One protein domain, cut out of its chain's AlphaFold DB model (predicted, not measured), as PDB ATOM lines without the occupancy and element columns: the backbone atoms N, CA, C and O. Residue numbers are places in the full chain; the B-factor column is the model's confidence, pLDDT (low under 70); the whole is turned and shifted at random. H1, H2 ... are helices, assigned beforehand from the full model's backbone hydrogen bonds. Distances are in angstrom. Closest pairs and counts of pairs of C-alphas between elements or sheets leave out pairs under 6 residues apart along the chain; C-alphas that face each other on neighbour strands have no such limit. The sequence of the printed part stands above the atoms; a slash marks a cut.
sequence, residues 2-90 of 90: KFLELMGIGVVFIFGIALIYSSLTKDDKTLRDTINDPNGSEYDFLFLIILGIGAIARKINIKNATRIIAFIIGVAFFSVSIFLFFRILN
ATOM      1  N   LYS A   2      37.418  28.487 -43.513       77.06
ATOM      2  CA  LYS A   2      36.243  28.657 -44.399       77.06
ATOM      3  C   LYS A   2      34.899  28.122 -43.863       77.06
ATOM      4  O   LYS A   2      33.870  28.746 -44.083       77.06
ATOM      5  N   PHE A   3      34.886  26.997 -43.137       79.31
ATOM      6  CA  PHE A   3      33.645  26.430 -42.578       79.31
ATOM      7  C   PHE A   3      33.007  27.321 -41.499       79.31
ATOM      8  O   PHE A   3      31.806  27.564 -41.535       79.31
ATOM      9  N   LEU A   4      33.811  27.857 -40.574       84.25
ATOM     10  CA  LEU A   4      33.320  28.730 -39.505       84.25
ATOM     11  C   LEU A   4      32.806  30.065 -40.071       84.25
ATOM     12  O   LEU A   4      31.793  30.587 -39.616       84.25
ATOM     13  N   GLU A   5      33.471  30.584 -41.104       82.00
ATOM     14  CA  GLU A   5      33.054  31.797 -41.815       82.00
ATOM     15  C   GLU A   5      31.735  31.589 -42.575       82.00
ATOM     16  O   GLU A   5      30.844  32.431 -42.492       82.00
ATOM     17  N   LEU A   6      31.565  30.442 -43.244       85.69
ATOM     18  CA  LEU A   6      30.305  30.065 -43.894       85.69
ATOM     19  C   LEU A   6      29.155  29.925 -42.890       85.69
ATOM     20  O   LEU A   6      28.051  30.385 -43.169       85.69
ATOM     21  N   MET A   7      29.409  29.339 -41.714       87.06
ATOM     22  CA  MET A   7      28.412  29.284 -40.639       87.06
ATOM     23  C   MET A   7      28.034  30.686 -40.153       87.06
ATOM     24  O   MET A   7      26.849  30.985 -40.033       87.06
ATOM     25  N   GLY A   8      29.020  31.563 -39.939       84.44
ATOM     26  CA  GLY A   8      28.778  32.955 -39.556       84.44
ATOM     27  C   GLY A   8      27.930  33.709 -40.584       84.44
ATOM     28  O   GLY A   8      26.948  34.352 -40.220       84.44
ATOM     29  N   ILE A   9      28.243  33.569 -41.875       87.00
ATOM     30  CA  ILE A   9      27.458  34.168 -42.966       87.00
ATOM     31  C   ILE A   9      26.039  33.599 -43.002       87.00
ATOM     32  O   ILE A   9      25.086  34.356 -43.172       87.00
ATOM     33  N   GLY A  10      25.880  32.287 -42.805       84.56
ATOM     34  CA  GLY A  10      24.570  31.639 -42.747       84.56
ATOM     35  C   GLY A  10      23.679  32.210 -41.642       84.56
ATOM     36  O   GLY A  10      22.505  32.488 -41.884       84.56
ATOM     37  N   VAL A  11      24.238  32.462 -40.455       85.94
ATOM     38  CA  VAL A  11      23.505  33.077 -39.334       85.94
ATOM     39  C   VAL A  11      23.054  34.495 -39.682       85.94
ATOM     40  O   VAL A  11      21.880  34.824 -39.519       85.94
ATOM     41  N   VAL A  12      23.954  35.323 -40.220       84.00
ATOM     42  CA  VAL A  12      23.629  36.707 -40.611       84.00
ATOM     43  C   VAL A  12      22.587  36.737 -41.737       84.00
ATOM     44  O   VAL A  12      21.686  37.577 -41.728       84.00
ATOM     45  N   PHE A  13      22.650  35.782 -42.666       84.81
ATOM     46  CA  PHE A  13      21.694  35.636 -43.760       84.81
ATOM     47  C   PHE A  13      20.287  35.288 -43.260       84.81
ATOM     48  O   PHE A  13      19.323  35.981 -43.595       84.81
ATOM     49  N   ILE A  14      20.167  34.246 -42.427       84.75
ATOM     50  CA  ILE A  14      18.888  33.823 -41.833       84.75
ATOM     51  C   ILE A  14      18.291  34.966 -41.008       84.75
ATOM     52  O   ILE A  14      17.095  35.244 -41.097       84.75
ATOM     53  N   PHE A  15      19.132  35.674 -40.259       82.81
ATOM     54  CA  PHE A  15      18.708  36.815 -39.462       82.81
ATOM     55  C   PHE A  15      18.191  37.979 -40.321       82.81
ATOM     56  O   PHE A  15      17.122  38.527 -40.043       82.81
ATOM     57  N   GLY A  16      18.891  38.319 -41.409       82.50
ATOM     58  CA  GLY A  16      18.436  39.328 -42.369       82.50
ATOM     59  C   GLY A  16      17.056  38.998 -42.946       82.50
ATOM     60  O   GLY A  16      16.171  39.855 -42.967       82.50
ATOM     61  N   ILE A  17      16.829  37.733 -43.321       83.31
ATOM     62  CA  ILE A  17      15.523  37.257 -43.799       83.31
ATOM     63  C   ILE A  17      14.455  37.365 -42.709       83.31
ATOM     64  O   ILE A  17      13.357  37.842 -42.988       83.31
ATOM     65  N   ALA A  18      14.756  36.960 -41.474       81.62
ATOM     66  CA  ALA A  18      13.806  37.021 -40.365       81.62
ATOM     67  C   ALA A  18      13.354  38.460 -40.063       81.62
ATOM     68  O   ALA A  18      12.170  38.694 -39.794       81.62
ATOM     69  N   LEU A  19      14.266  39.432 -40.161       79.69
ATOM     70  CA  LEU A  19      13.954  40.855 -40.021       79.69
ATOM     71  C   LEU A  19      13.083  41.374 -41.165       79.69
ATOM     72  O   LEU A  19      12.069  42.026 -40.907       79.69
ATOM     73  N   ILE A  20      13.428  41.045 -42.414       81.88
ATOM     74  CA  ILE A  20      12.613  41.402 -43.584       81.88
ATOM     75  C   ILE A  20      11.211  40.809 -43.431       81.88
ATOM     76  O   ILE A  20      10.222  41.537 -43.497       81.88
ATOM     77  N   TYR A  21      11.112  39.511 -43.150       78.25
ATOM     78  CA  TYR A  21       9.843  38.817 -42.969       78.25
ATOM     79  C   TYR A  21       9.011  39.447 -41.851       78.25
ATOM     80  O   TYR A  21       7.843  39.771 -42.065       78.25
ATOM     81  N   SER A  22       9.616  39.699 -40.688       77.00
ATOM     82  CA  SER A  22       8.930  40.326 -39.555       77.00
ATOM     83  C   SER A  22       8.454  41.735 -39.899       77.00
ATOM     84  O   SER A  22       7.335  42.097 -39.556       77.00
ATOM     85  N   SER A  23       9.250  42.516 -40.632       79.38
ATOM     86  CA  SER A  23       8.853  43.854 -41.078       79.38
ATOM     87  C   SER A  23       7.709  43.846 -42.104       79.38
ATOM     88  O   SER A  23       6.940  44.797 -42.178       79.38
ATOM     89  N   LEU A  24       7.563  42.787 -42.901       79.62
ATOM     90  CA  LEU A  24       6.498  42.691 -43.903       79.62
ATOM     91  C   LEU A  24       5.200  42.118 -43.323       79.62
ATOM     92  O   LEU A  24       4.118  42.502 -43.760       79.62
ATOM     93  N   THR A  25       5.310  41.213 -42.350       77.19
ATOM     94  CA  THR A  25       4.174  40.451 -41.807       77.19
ATOM     95  C   THR A  25       3.625  41.001 -40.502       77.19
ATOM     96  O   THR A  25       2.425  40.886 -40.265       77.19
ATOM     97  N   LYS A  26       4.464  41.611 -39.660       75.44
ATOM     98  CA  LYS A  26       4.030  42.182 -38.385       75.44
ATOM     99  C   LYS A  26       3.675  43.654 -38.556       75.44
ATOM    100  O   LYS A  26       4.354  44.434 -39.227       75.44
ATOM    101  N   ASP A  27       2.595  44.047 -37.906       76.81
ATOM    102  CA  ASP A  27       2.239  45.436 -37.679       76.81
ATOM    103  C   ASP A  27       3.277  46.119 -36.771       76.81
ATOM    104  O   ASP A  27       3.929  45.481 -35.945       76.81
ATOM    105  N   ASP A  28       3.459  47.435 -36.937       70.12
ATOM    106  CA  ASP A  28       4.527  48.195 -36.262       70.12
ATOM    107  C   ASP A  28       4.442  48.077 -34.732       70.12
ATOM    108  O   ASP A  28       5.466  48.039 -34.053       70.12
ATOM    109  N   LYS A  29       3.220  47.941 -34.195       73.06
ATOM    110  CA  LYS A  29       2.973  47.725 -32.769       73.06
ATOM    111  C   LYS A  29       3.439  46.339 -32.321       73.06
ATOM    112  O   LYS A  29       4.225  46.264 -31.386       73.06
ATOM    113  N   THR A  30       3.036  45.267 -33.003       71.56
ATOM    114  CA  THR A  30       3.485  43.899 -32.687       71.56
ATOM    115  C   THR A  30       4.989  43.726 -32.865       71.56
ATOM    116  O   THR A  30       5.632  43.064 -32.050       71.56
ATOM    117  N   LEU A  31       5.577  44.338 -33.898       69.88
ATOM    118  CA  LEU A  31       7.025  44.353 -34.085       69.88
ATOM    119  C   LEU A  31       7.691  45.030 -32.884       69.88
ATOM    120  O   LEU A  31       8.574  44.444 -32.277       69.88
ATOM    121  N   ARG A  32       7.211  46.210 -32.486       68.81
ATOM    122  CA  ARG A  32       7.709  46.964 -31.331       68.81
ATOM    123  C   ARG A  32       7.539  46.226 -30.000       68.81
ATOM    124  O   ARG A  32       8.406  46.326 -29.143       68.81
ATOM    125  N   ASP A  33       6.433  45.524 -29.807       70.38
ATOM    126  CA  ASP A  33       6.150  44.828 -28.553       70.38
ATOM    127  C   ASP A  33       6.953  43.518 -28.470       70.38
ATOM    128  O   ASP A  33       7.532  43.246 -27.426       70.38
ATOM    129  N   THR A  34       7.132  42.805 -29.599       66.00
ATOM    130  CA  THR A  34       8.173  41.757 -29.727       66.00
ATOM    131  C   THR A  34       9.533  42.355 -29.391       66.00
ATOM    132  O   THR A  34      10.390  41.687 -28.821       66.00
ATOM    133  N   ILE A  35       9.720  43.625 -29.767       62.50
ATOM    134  CA  ILE A  35      10.997  44.279 -29.635       62.50
ATOM    135  C   ILE A  35      11.358  44.692 -28.203       62.50
ATOM    136  O   ILE A  35      12.530  44.761 -27.850       62.50
ATOM    137  N   ASN A  36      10.350  44.996 -27.396       62.66
ATOM    138  CA  ASN A  36      10.514  45.457 -26.024       62.66
ATOM    139  C   ASN A  36      10.405  44.317 -25.002       62.66
ATOM    140  O   ASN A  36      10.330  44.614 -23.812       62.66
ATOM    141  N   ASP A  37      10.327  43.053 -25.434       62.53
ATOM    142  CA  ASP A  37      10.162  41.921 -24.523       62.53
ATOM    143  C   ASP A  37      11.467  41.666 -23.739       62.53
ATOM    144  O   ASP A  37      12.465  41.244 -24.331       62.53
ATOM    145  N   PRO A  38      11.486  41.900 -22.411       52.88
ATOM    146  CA  PRO A  38      12.676  41.732 -21.579       52.88
ATOM    147  C   PRO A  38      13.122  40.268 -21.431       52.88
ATOM    148  O   PRO A  38      14.202  40.022 -20.899       52.88
ATOM    149  N   ASN A  39      12.324  39.298 -21.892       60.59
ATOM    150  CA  ASN A  39      12.682  37.877 -21.863       60.59
ATOM    151  C   ASN A  39      13.401  37.398 -23.138       60.59
ATOM    152  O   ASN A  39      13.832  36.247 -23.201       60.59
ATOM    153  N   GLY A  40      13.551  38.249 -24.158       54.75
ATOM    154  CA  GLY A  40      14.220  37.924 -25.420       54.75
ATOM    155  C   GLY A  40      15.749  38.051 -25.370       54.75
ATOM    156  O   GLY A  40      16.317  38.773 -26.182       54.75
ATOM    157  N   SER A  41      16.426  37.366 -24.439       51.84
ATOM    158  CA  SER A  41      17.839  37.621 -24.077       51.84
ATOM    159  C   SER A  41      18.914  37.285 -25.129       51.84
ATOM    160  O   SER A  41      20.101  37.357 -24.822       51.84
ATOM    161  N   GLU A  42      18.558  36.888 -26.353       53.53
ATOM    162  CA  GLU A  42      19.538  36.439 -27.363       53.53
ATOM    163  C   GLU A  42      19.793  37.457 -28.487       53.53
ATOM    164  O   GLU A  42      20.756  37.310 -29.239       53.53
ATOM    165  N   TYR A  43      18.991  38.525 -28.590       53.31
ATOM    166  CA  TYR A  43      19.059  39.463 -29.721       53.31
ATOM    167  C   TYR A  43      19.469  40.904 -29.357       53.31
ATOM    168  O   TYR A  43      19.535  41.753 -30.253       53.31
ATOM    169  N   ASP A  44      19.811  41.168 -28.091       56.56
ATOM    170  CA  ASP A  44      19.910  42.494 -27.447       56.56
ATOM    171  C   ASP A  44      20.664  43.587 -28.225       56.56
ATOM    172  O   ASP A  44      20.204  44.724 -28.304       56.56
ATOM    173  N   PHE A  45      21.813  43.295 -28.839       55.41
ATOM    174  CA  PHE A  45      22.644  44.357 -29.429       55.41
ATOM    175  C   PHE A  45      22.085  44.915 -30.746       55.41
ATOM    176  O   PHE A  45      22.035  46.125 -30.971       55.41
ATOM    177  N   LEU A  46      21.628  44.030 -31.630       55.03
ATOM    178  CA  LEU A  46      21.011  44.414 -32.902       55.03
ATOM    179  C   LEU A  46      19.616  45.003 -32.697       55.03
ATOM    180  O   LEU A  46      19.190  45.926 -33.396       55.03
ATOM    181  N   PHE A  47      18.964  44.519 -31.651       61.50
ATOM    182  CA  PHE A  47      17.758  45.069 -31.080       61.50
ATOM    183  C   PHE A  47      17.892  46.506 -30.602       61.50
ATOM    184  O   PHE A  47      17.052  47.342 -30.934       61.50
ATOM    185  N   LEU A  48      18.974  46.818 -29.891       59.94
ATOM    186  CA  LEU A  48      19.299  48.171 -29.448       59.94
ATOM    187  C   LEU A  48      19.520  49.128 -30.624       59.94
ATOM    188  O   LEU A  48      19.132  50.291 -30.537       59.94
ATOM    189  N   ILE A  49      20.070  48.655 -31.749       63.12
ATOM    190  CA  ILE A  49      20.215  49.463 -32.971       63.12
ATOM    191  C   ILE A  49      18.839  49.764 -33.585       63.12
ATOM    192  O   ILE A  49      18.543  50.916 -33.906       63.12
ATOM    193  N   ILE A  50      17.963  48.759 -33.694       64.06
ATOM    194  CA  ILE A  50      16.592  48.939 -34.201       64.06
ATOM    195  C   ILE A  50      15.783  49.859 -33.269       64.06
ATOM    196  O   ILE A  50      15.080  50.755 -33.740       64.06
ATOM    197  N   LEU A  51      15.924  49.697 -31.951       63.19
ATOM    198  CA  LEU A  51      15.295  50.533 -30.928       63.19
ATOM    199  C   LEU A  51      15.817  51.967 -30.940       63.19
ATOM    200  O   LEU A  51      15.016  52.899 -30.867       63.19
ATOM    201  N   GLY A  52      17.130  52.155 -31.069       62.53
ATOM    202  CA  GLY A  52      17.775  53.463 -31.123       62.53
ATOM    203  C   GLY A  52      17.331  54.256 -32.347       62.53
ATOM    204  O   GLY A  52      16.853  55.384 -32.221       62.53
ATOM    205  N   ILE A  53      17.379  53.645 -33.532       64.31
ATOM    206  CA  ILE A  53      16.932  54.295 -34.771       64.31
ATOM    207  C   ILE A  53      15.401  54.472 -34.753       64.31
ATOM    208  O   ILE A  53      14.895  55.508 -35.183       64.31
ATOM    209  N   GLY A  54      14.646  53.523 -34.186       63.41
ATOM    210  CA  GLY A  54      13.187  53.603 -34.052       63.41
ATOM    211  C   GLY A  54      12.719  54.664 -33.054       63.41
ATOM    212  O   GLY A  54      11.664  55.274 -33.233       63.41
ATOM    213  N   ALA A  55      13.492  54.926 -31.999       62.03
ATOM    214  CA  ALA A  55      13.273  56.037 -31.077       62.03
ATOM    215  C   ALA A  55      13.569  57.383 -31.753       62.03
ATOM    216  O   ALA A  55      12.775  58.318 -31.627       62.03
ATOM    217  N   ILE A  56      14.651  57.462 -32.536       65.31
ATOM    218  CA  ILE A  56      14.988  58.653 -33.324       65.31
ATOM    219  C   ILE A  56      13.878  58.942 -34.336       65.31
ATOM    220  O   ILE A  56      13.325  60.030 -34.309       65.31
ATOM    221  N   ALA A  57      13.467  57.976 -35.157       63.75
ATOM    222  CA  ALA A  57      12.442  58.167 -36.185       63.75
ATOM    223  C   ALA A  57      11.052  58.535 -35.620       63.75
ATOM    224  O   ALA A  57      10.297  59.271 -36.261       63.75
ATOM    225  N   ARG A  58      10.734  58.112 -34.387       59.09
ATOM    226  CA  ARG A  58       9.543  58.573 -33.649       59.09
ATOM    227  C   ARG A  58       9.642  60.029 -33.210       59.09
ATOM    228  O   ARG A  58       8.643  60.739 -33.278       59.09
ATOM    229  N   LYS A  59      10.835  60.506 -32.838       66.19
ATOM    230  CA  LYS A  59      11.080  61.935 -32.576       66.19
ATOM    231  C   LYS A  59      10.802  62.802 -33.816       66.19
ATOM    232  O   LYS A  59      10.462  63.969 -33.671       66.19
ATOM    233  N   ILE A  60      10.894  62.217 -35.014       68.75
ATOM    234  CA  ILE A  60      10.604  62.857 -36.312       68.75
ATOM    235  C   ILE A  60       9.170  62.546 -36.808       68.75
ATOM    236  O   ILE A  60       8.813  62.877 -37.933       68.75
ATOM    237  N   ASN A  61       8.324  61.925 -35.973       68.19
ATOM    238  CA  ASN A  61       6.909  61.630 -36.240       68.19
ATOM    239  C   ASN A  61       6.639  60.743 -37.479       68.19
ATOM    240  O   ASN A  61       5.608  60.863 -38.144       68.19
ATOM    241  N   ILE A  62       7.562  59.829 -37.797       68.81
ATOM    242  CA  ILE A  62       7.420  58.906 -38.929       68.81
ATOM    243  C   ILE A  62       6.524  57.727 -38.524       68.81
ATOM    244  O   ILE A  62       6.876  56.921 -37.660       68.81
ATOM    245  N   LYS A  63       5.361  57.599 -39.173       67.38
ATOM    246  CA  LYS A  63       4.495  56.415 -39.032       67.38
ATOM    247  C   LYS A  63       5.214  55.174 -39.581       67.38
ATOM    248  O   LYS A  63       5.824  55.244 -40.644       67.38
ATOM    249  N   ASN A  64       5.104  54.039 -38.886       70.25
ATOM    250  CA  ASN A  64       5.744  52.757 -39.237       70.25
ATOM    251  C   ASN A  64       7.285  52.774 -39.233       70.25
ATOM    252  O   ASN A  64       7.922  51.979 -39.927       70.25
ATOM    253  N   ALA A  65       7.888  53.692 -38.476       74.38
ATOM    254  CA  ALA A  65       9.335  53.844 -38.391       74.38
ATOM    255  C   ALA A  65      10.056  52.531 -38.056       74.38
ATOM    256  O   ALA A  65      11.005  52.159 -38.743       74.38
ATOM    257  N   THR A  66       9.589  51.810 -37.034       73.56
ATOM    258  CA  THR A  66      10.215  50.570 -36.555       73.56
ATOM    259  C   THR A  66      10.244  49.518 -37.657       73.56
ATOM    260  O   THR A  66      11.264  48.867 -37.883       73.56
ATOM    261  N   ARG A  67       9.143  49.413 -38.401       75.44
ATOM    262  CA  ARG A  67       8.999  48.503 -39.533       75.44
ATOM    263  C   ARG A  67       9.952  48.828 -40.682       75.44
ATOM    264  O   ARG A  67      10.617  47.935 -41.194       75.44
ATOM    265  N   ILE A  68      10.046  50.103 -41.061       79.12
ATOM    266  CA  ILE A  68      10.945  50.564 -42.133       79.12
ATOM    267  C   ILE A  68      12.406  50.302 -41.753       79.12
ATOM    268  O   ILE A  68      13.184  49.814 -42.565       79.12
ATOM    269  N   ILE A  69      12.769  50.578 -40.504       79.94
ATOM    270  CA  ILE A  69      14.127  50.377 -39.996       79.94
ATOM    271  C   ILE A  69      14.484  48.891 -39.971       79.94
ATOM    272  O   ILE A  69      15.545  48.516 -40.464       79.94
ATOM    273  N   ALA A  70      13.588  48.041 -39.461       78.81
ATOM    274  CA  ALA A  70      13.781  46.594 -39.469       78.81
ATOM    275  C   ALA A  70      13.935  46.048 -40.898       78.81
ATOM    276  O   ALA A  70      14.803  45.211 -41.138       78.81
ATOM    277  N   PHE A  71      13.160  46.568 -41.854       82.94
ATOM    278  CA  PHE A  71      13.286  46.207 -43.265       82.94
ATOM    279  C   PHE A  71      14.651  46.608 -43.843       82.94
ATOM    280  O   PHE A  71      15.344  45.766 -44.409       82.94
ATOM    281  N   ILE A  72      15.071  47.866 -43.665       84.56
ATOM    282  CA  ILE A  72      16.354  48.380 -44.179       84.56
ATOM    283  C   ILE A  72      17.527  47.586 -43.603       84.56
ATOM    284  O   ILE A  72      18.424  47.178 -44.339       84.56
ATOM    285  N   ILE A  73      17.511  47.339 -42.294       83.25
ATOM    286  CA  ILE A  73      18.557  46.577 -41.611       83.25
ATOM    287  C   ILE A  73      18.565  45.123 -42.097       83.25
ATOM    288  O   ILE A  73      19.630  44.584 -42.390       83.25
ATOM    289  N   GLY A  74      17.392  44.502 -42.248       83.06
ATOM    290  CA  GLY A  74      17.278  43.148 -42.779       83.06
ATOM    291  C   GLY A  74      17.837  43.019 -44.201       83.06
ATOM    292  O   GLY A  74      18.613  42.103 -44.473       83.06
ATOM    293  N   VAL A  75      17.528  43.976 -45.085       86.88
ATOM    294  CA  VAL A  75      18.085  44.039 -46.449       86.88
ATOM    295  C   VAL A  75      19.601  44.228 -46.420       86.88
ATOM    296  O   VAL A  75      20.309  43.522 -47.133       86.88
ATOM    297  N   ALA A  76      20.119  45.116 -45.569       85.94
ATOM    298  CA  ALA A  76      21.558  45.327 -45.438       85.94
ATOM    299  C   ALA A  76      22.289  44.040 -45.020       85.94
ATOM    300  O   ALA A  76      23.284  43.670 -45.645       85.94
ATOM    301  N   PHE A  77      21.771  43.312 -44.023       85.88
ATOM    302  CA  PHE A  77      22.353  42.034 -43.606       85.88
ATOM    303  C   PHE A  77      22.282  40.964 -44.686       85.88
ATOM    304  O   PHE A  77      23.262  40.250 -44.904       85.88
ATOM    305  N   PHE A  78      21.158  40.879 -45.391       84.31
ATOM    306  CA  PHE A  78      20.999  39.965 -46.513       84.31
ATOM    307  C   PHE A  78      22.031  40.250 -47.616       84.31
ATOM    308  O   PHE A  78      22.757  39.346 -48.035       84.31
ATOM    309  N   SER A  79      22.179  41.512 -48.028       86.94
ATOM    310  CA  SER A  79      23.140  41.922 -49.057       86.94
ATOM    311  C   SER A  79      24.596  41.697 -48.642       86.94
ATOM    312  O   SER A  79      25.379  41.178 -49.437       86.94
ATOM    313  N   VAL A  80      24.966  42.035 -47.401       87.88
ATOM    314  CA  VAL A  80      26.323  41.792 -46.874       87.88
ATOM    315  C   VAL A  80      26.629  40.296 -46.833       87.88
ATOM    316  O   VAL A  80      27.719  39.888 -47.227       87.88
ATOM    317  N   SER A  81      25.665  39.472 -46.422       87.12
ATOM    318  CA  SER A  81      25.835  38.017 -46.377       87.12
ATOM    319  C   SER A  81      26.086  37.434 -47.767       87.12
ATOM    320  O   SER A  81      27.008  36.641 -47.939       87.12
ATOM    321  N   ILE A  82      25.330  37.879 -48.776       88.00
ATOM    322  CA  ILE A  82      25.531  37.472 -50.174       88.00
ATOM    323  C   ILE A  82      26.911  37.903 -50.678       88.00
ATOM    324  O   ILE A  82      27.629  37.106 -51.280       88.00
ATOM    325  N   PHE A  83      27.309  39.148 -50.413       90.31
ATOM    326  CA  PHE A  83      28.618  39.656 -50.817       90.31
ATOM    327  C   PHE A  83      29.768  38.842 -50.204       90.31
ATOM    328  O   PHE A  83      30.693  38.438 -50.910       90.31
ATOM    329  N   LEU A  84      29.701  38.563 -48.900       86.94
ATOM    330  CA  LEU A  84      30.708  37.762 -48.203       86.94
ATOM    331  C   LEU A  84      30.725  36.311 -48.694       86.94
ATOM    332  O   LEU A  84      31.802  35.738 -48.842       86.94
ATOM    333  N   PHE A  85      29.560  35.739 -49.004       86.44
ATOM    334  CA  PHE A  85      29.456  34.396 -49.566       86.44
ATOM    335  C   PHE A  85      30.206  34.280 -50.899       86.44
ATOM    336  O   PHE A  85      31.063  33.409 -51.049       86.44
ATOM    337  N   PHE A  86      29.963  35.205 -51.835       87.31
ATOM    338  CA  PHE A  86      30.689  35.233 -53.109       87.31
ATOM    339  C   PHE A  86      32.188  35.483 -52.928       87.31
ATOM    340  O   PHE A  86      32.992  34.906 -53.652       87.31
ATOM    341  N   ARG A  87      32.581  36.295 -51.940       87.12
ATOM    342  CA  ARG A  87      33.993  36.560 -51.638       87.12
ATOM    343  C   ARG A  87      34.749  35.336 -51.108       87.12
ATOM    344  O   ARG A  87      35.944  35.253 -51.339       87.12
ATOM    345  N   ILE A  88      34.097  34.432 -50.377       82.81
ATOM    346  CA  ILE A  88      34.737  33.213 -49.839       82.81
ATOM    347  C   ILE A  88      34.855  32.107 -50.895       82.81
ATOM    348  O   ILE A  88      35.749  31.254 -50.811       82.81
ATOM    349  N   LEU A  89      33.915  32.093 -51.844       79.50
ATOM    350  CA  LEU A  89      33.883  31.137 -52.949       79.50
ATOM    351  C   LEU A  89      34.927  31.433 -54.031       79.50
ATOM    352  O   LEU A  89      35.391  30.489 -54.668       79.50
ATOM    353  N   ASN A  90      35.265  32.710 -54.229       74.88
ATOM    354  CA  ASN A  90      36.340  33.167 -55.115       74.88
ATOM    355  C   ASN A  90      37.712  33.044 -54.434       74.88
ATOM    356  O   ASN A  90      38.698  32.768 -55.149       74.88
TER     357      ASN A  90
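This is residues 2 to 90 of the 90 residues of an uncharacterized protein of Liquorilactobacillus hordei (UniProt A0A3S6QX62). Two long helices, H1 and H4, lie side by side and run opposite ways along the longest axis, and at the end where H1 finishes and H4 begins, the shorter H2 and H3 pack on the first turns of H4 as a small, loose head. Residues 37 to 42, in the loop between H2 and H3, stick out from it. The printed part has 89 residues with four named helices, H1 to H4 in chain order, and no named strand; the class is all helix. It is only just compact, close to loose, with a radius of gyration of the C-alphas of 14.3 A, and elongated, spanning 45 by 26 by 22 A.

H4, residues 65 to 89, is the hub, touching three helices. H1, residues 2 to 25, touches it at a shallow tilt of 26 degrees, opposite ways; their closest C-alphas, of Gly 16 and Gly 74, are 4.0 A apart. H3, residues 44 to 59, touches residues 65 to 70 of H4 alone, at a steep tilt of 42 degrees, opposite ways, and the two form a helical hairpin; their closest C-alphas are those of Gly 54 and Thr 66, 4.9 A apart. H2, residues 28 to 35, touches residues 65 to 67 of H4 alone, at a steep tilt of 62 degrees, the same way; their closest C-alphas, of Asp 28 and Arg 67, are 5.5 A apart. The helix packing is mostly crossed, but only just, with 1 of 3 touching pairs at a shallow tilt. H2 is close to but not clearly touching H3, with the C-alphas of Ile 35 and Phe 47 closest at 7.0 A. H1 and H3 are apart. In H1, H2, H3 and H4 every O i to N i+4 pair is within hydrogen-bond range.

H4 measures 36.5 A from first to last C-alpha, ending at C-alpha 89 (33.883, 31.137, -52.949). H1 measures 34.3 A from C-alpha 2 (36.243, 28.657, -44.399), H3 22.0 A and H2 10.1 A.

The C-alphas farthest apart, of Asn 61 and Asn 90, are 45.1 A apart. The printed part has no cut, and no link is long. Its mean pLDDT is 74.4; residues 31 to 32 and 34 to 63 are under 70.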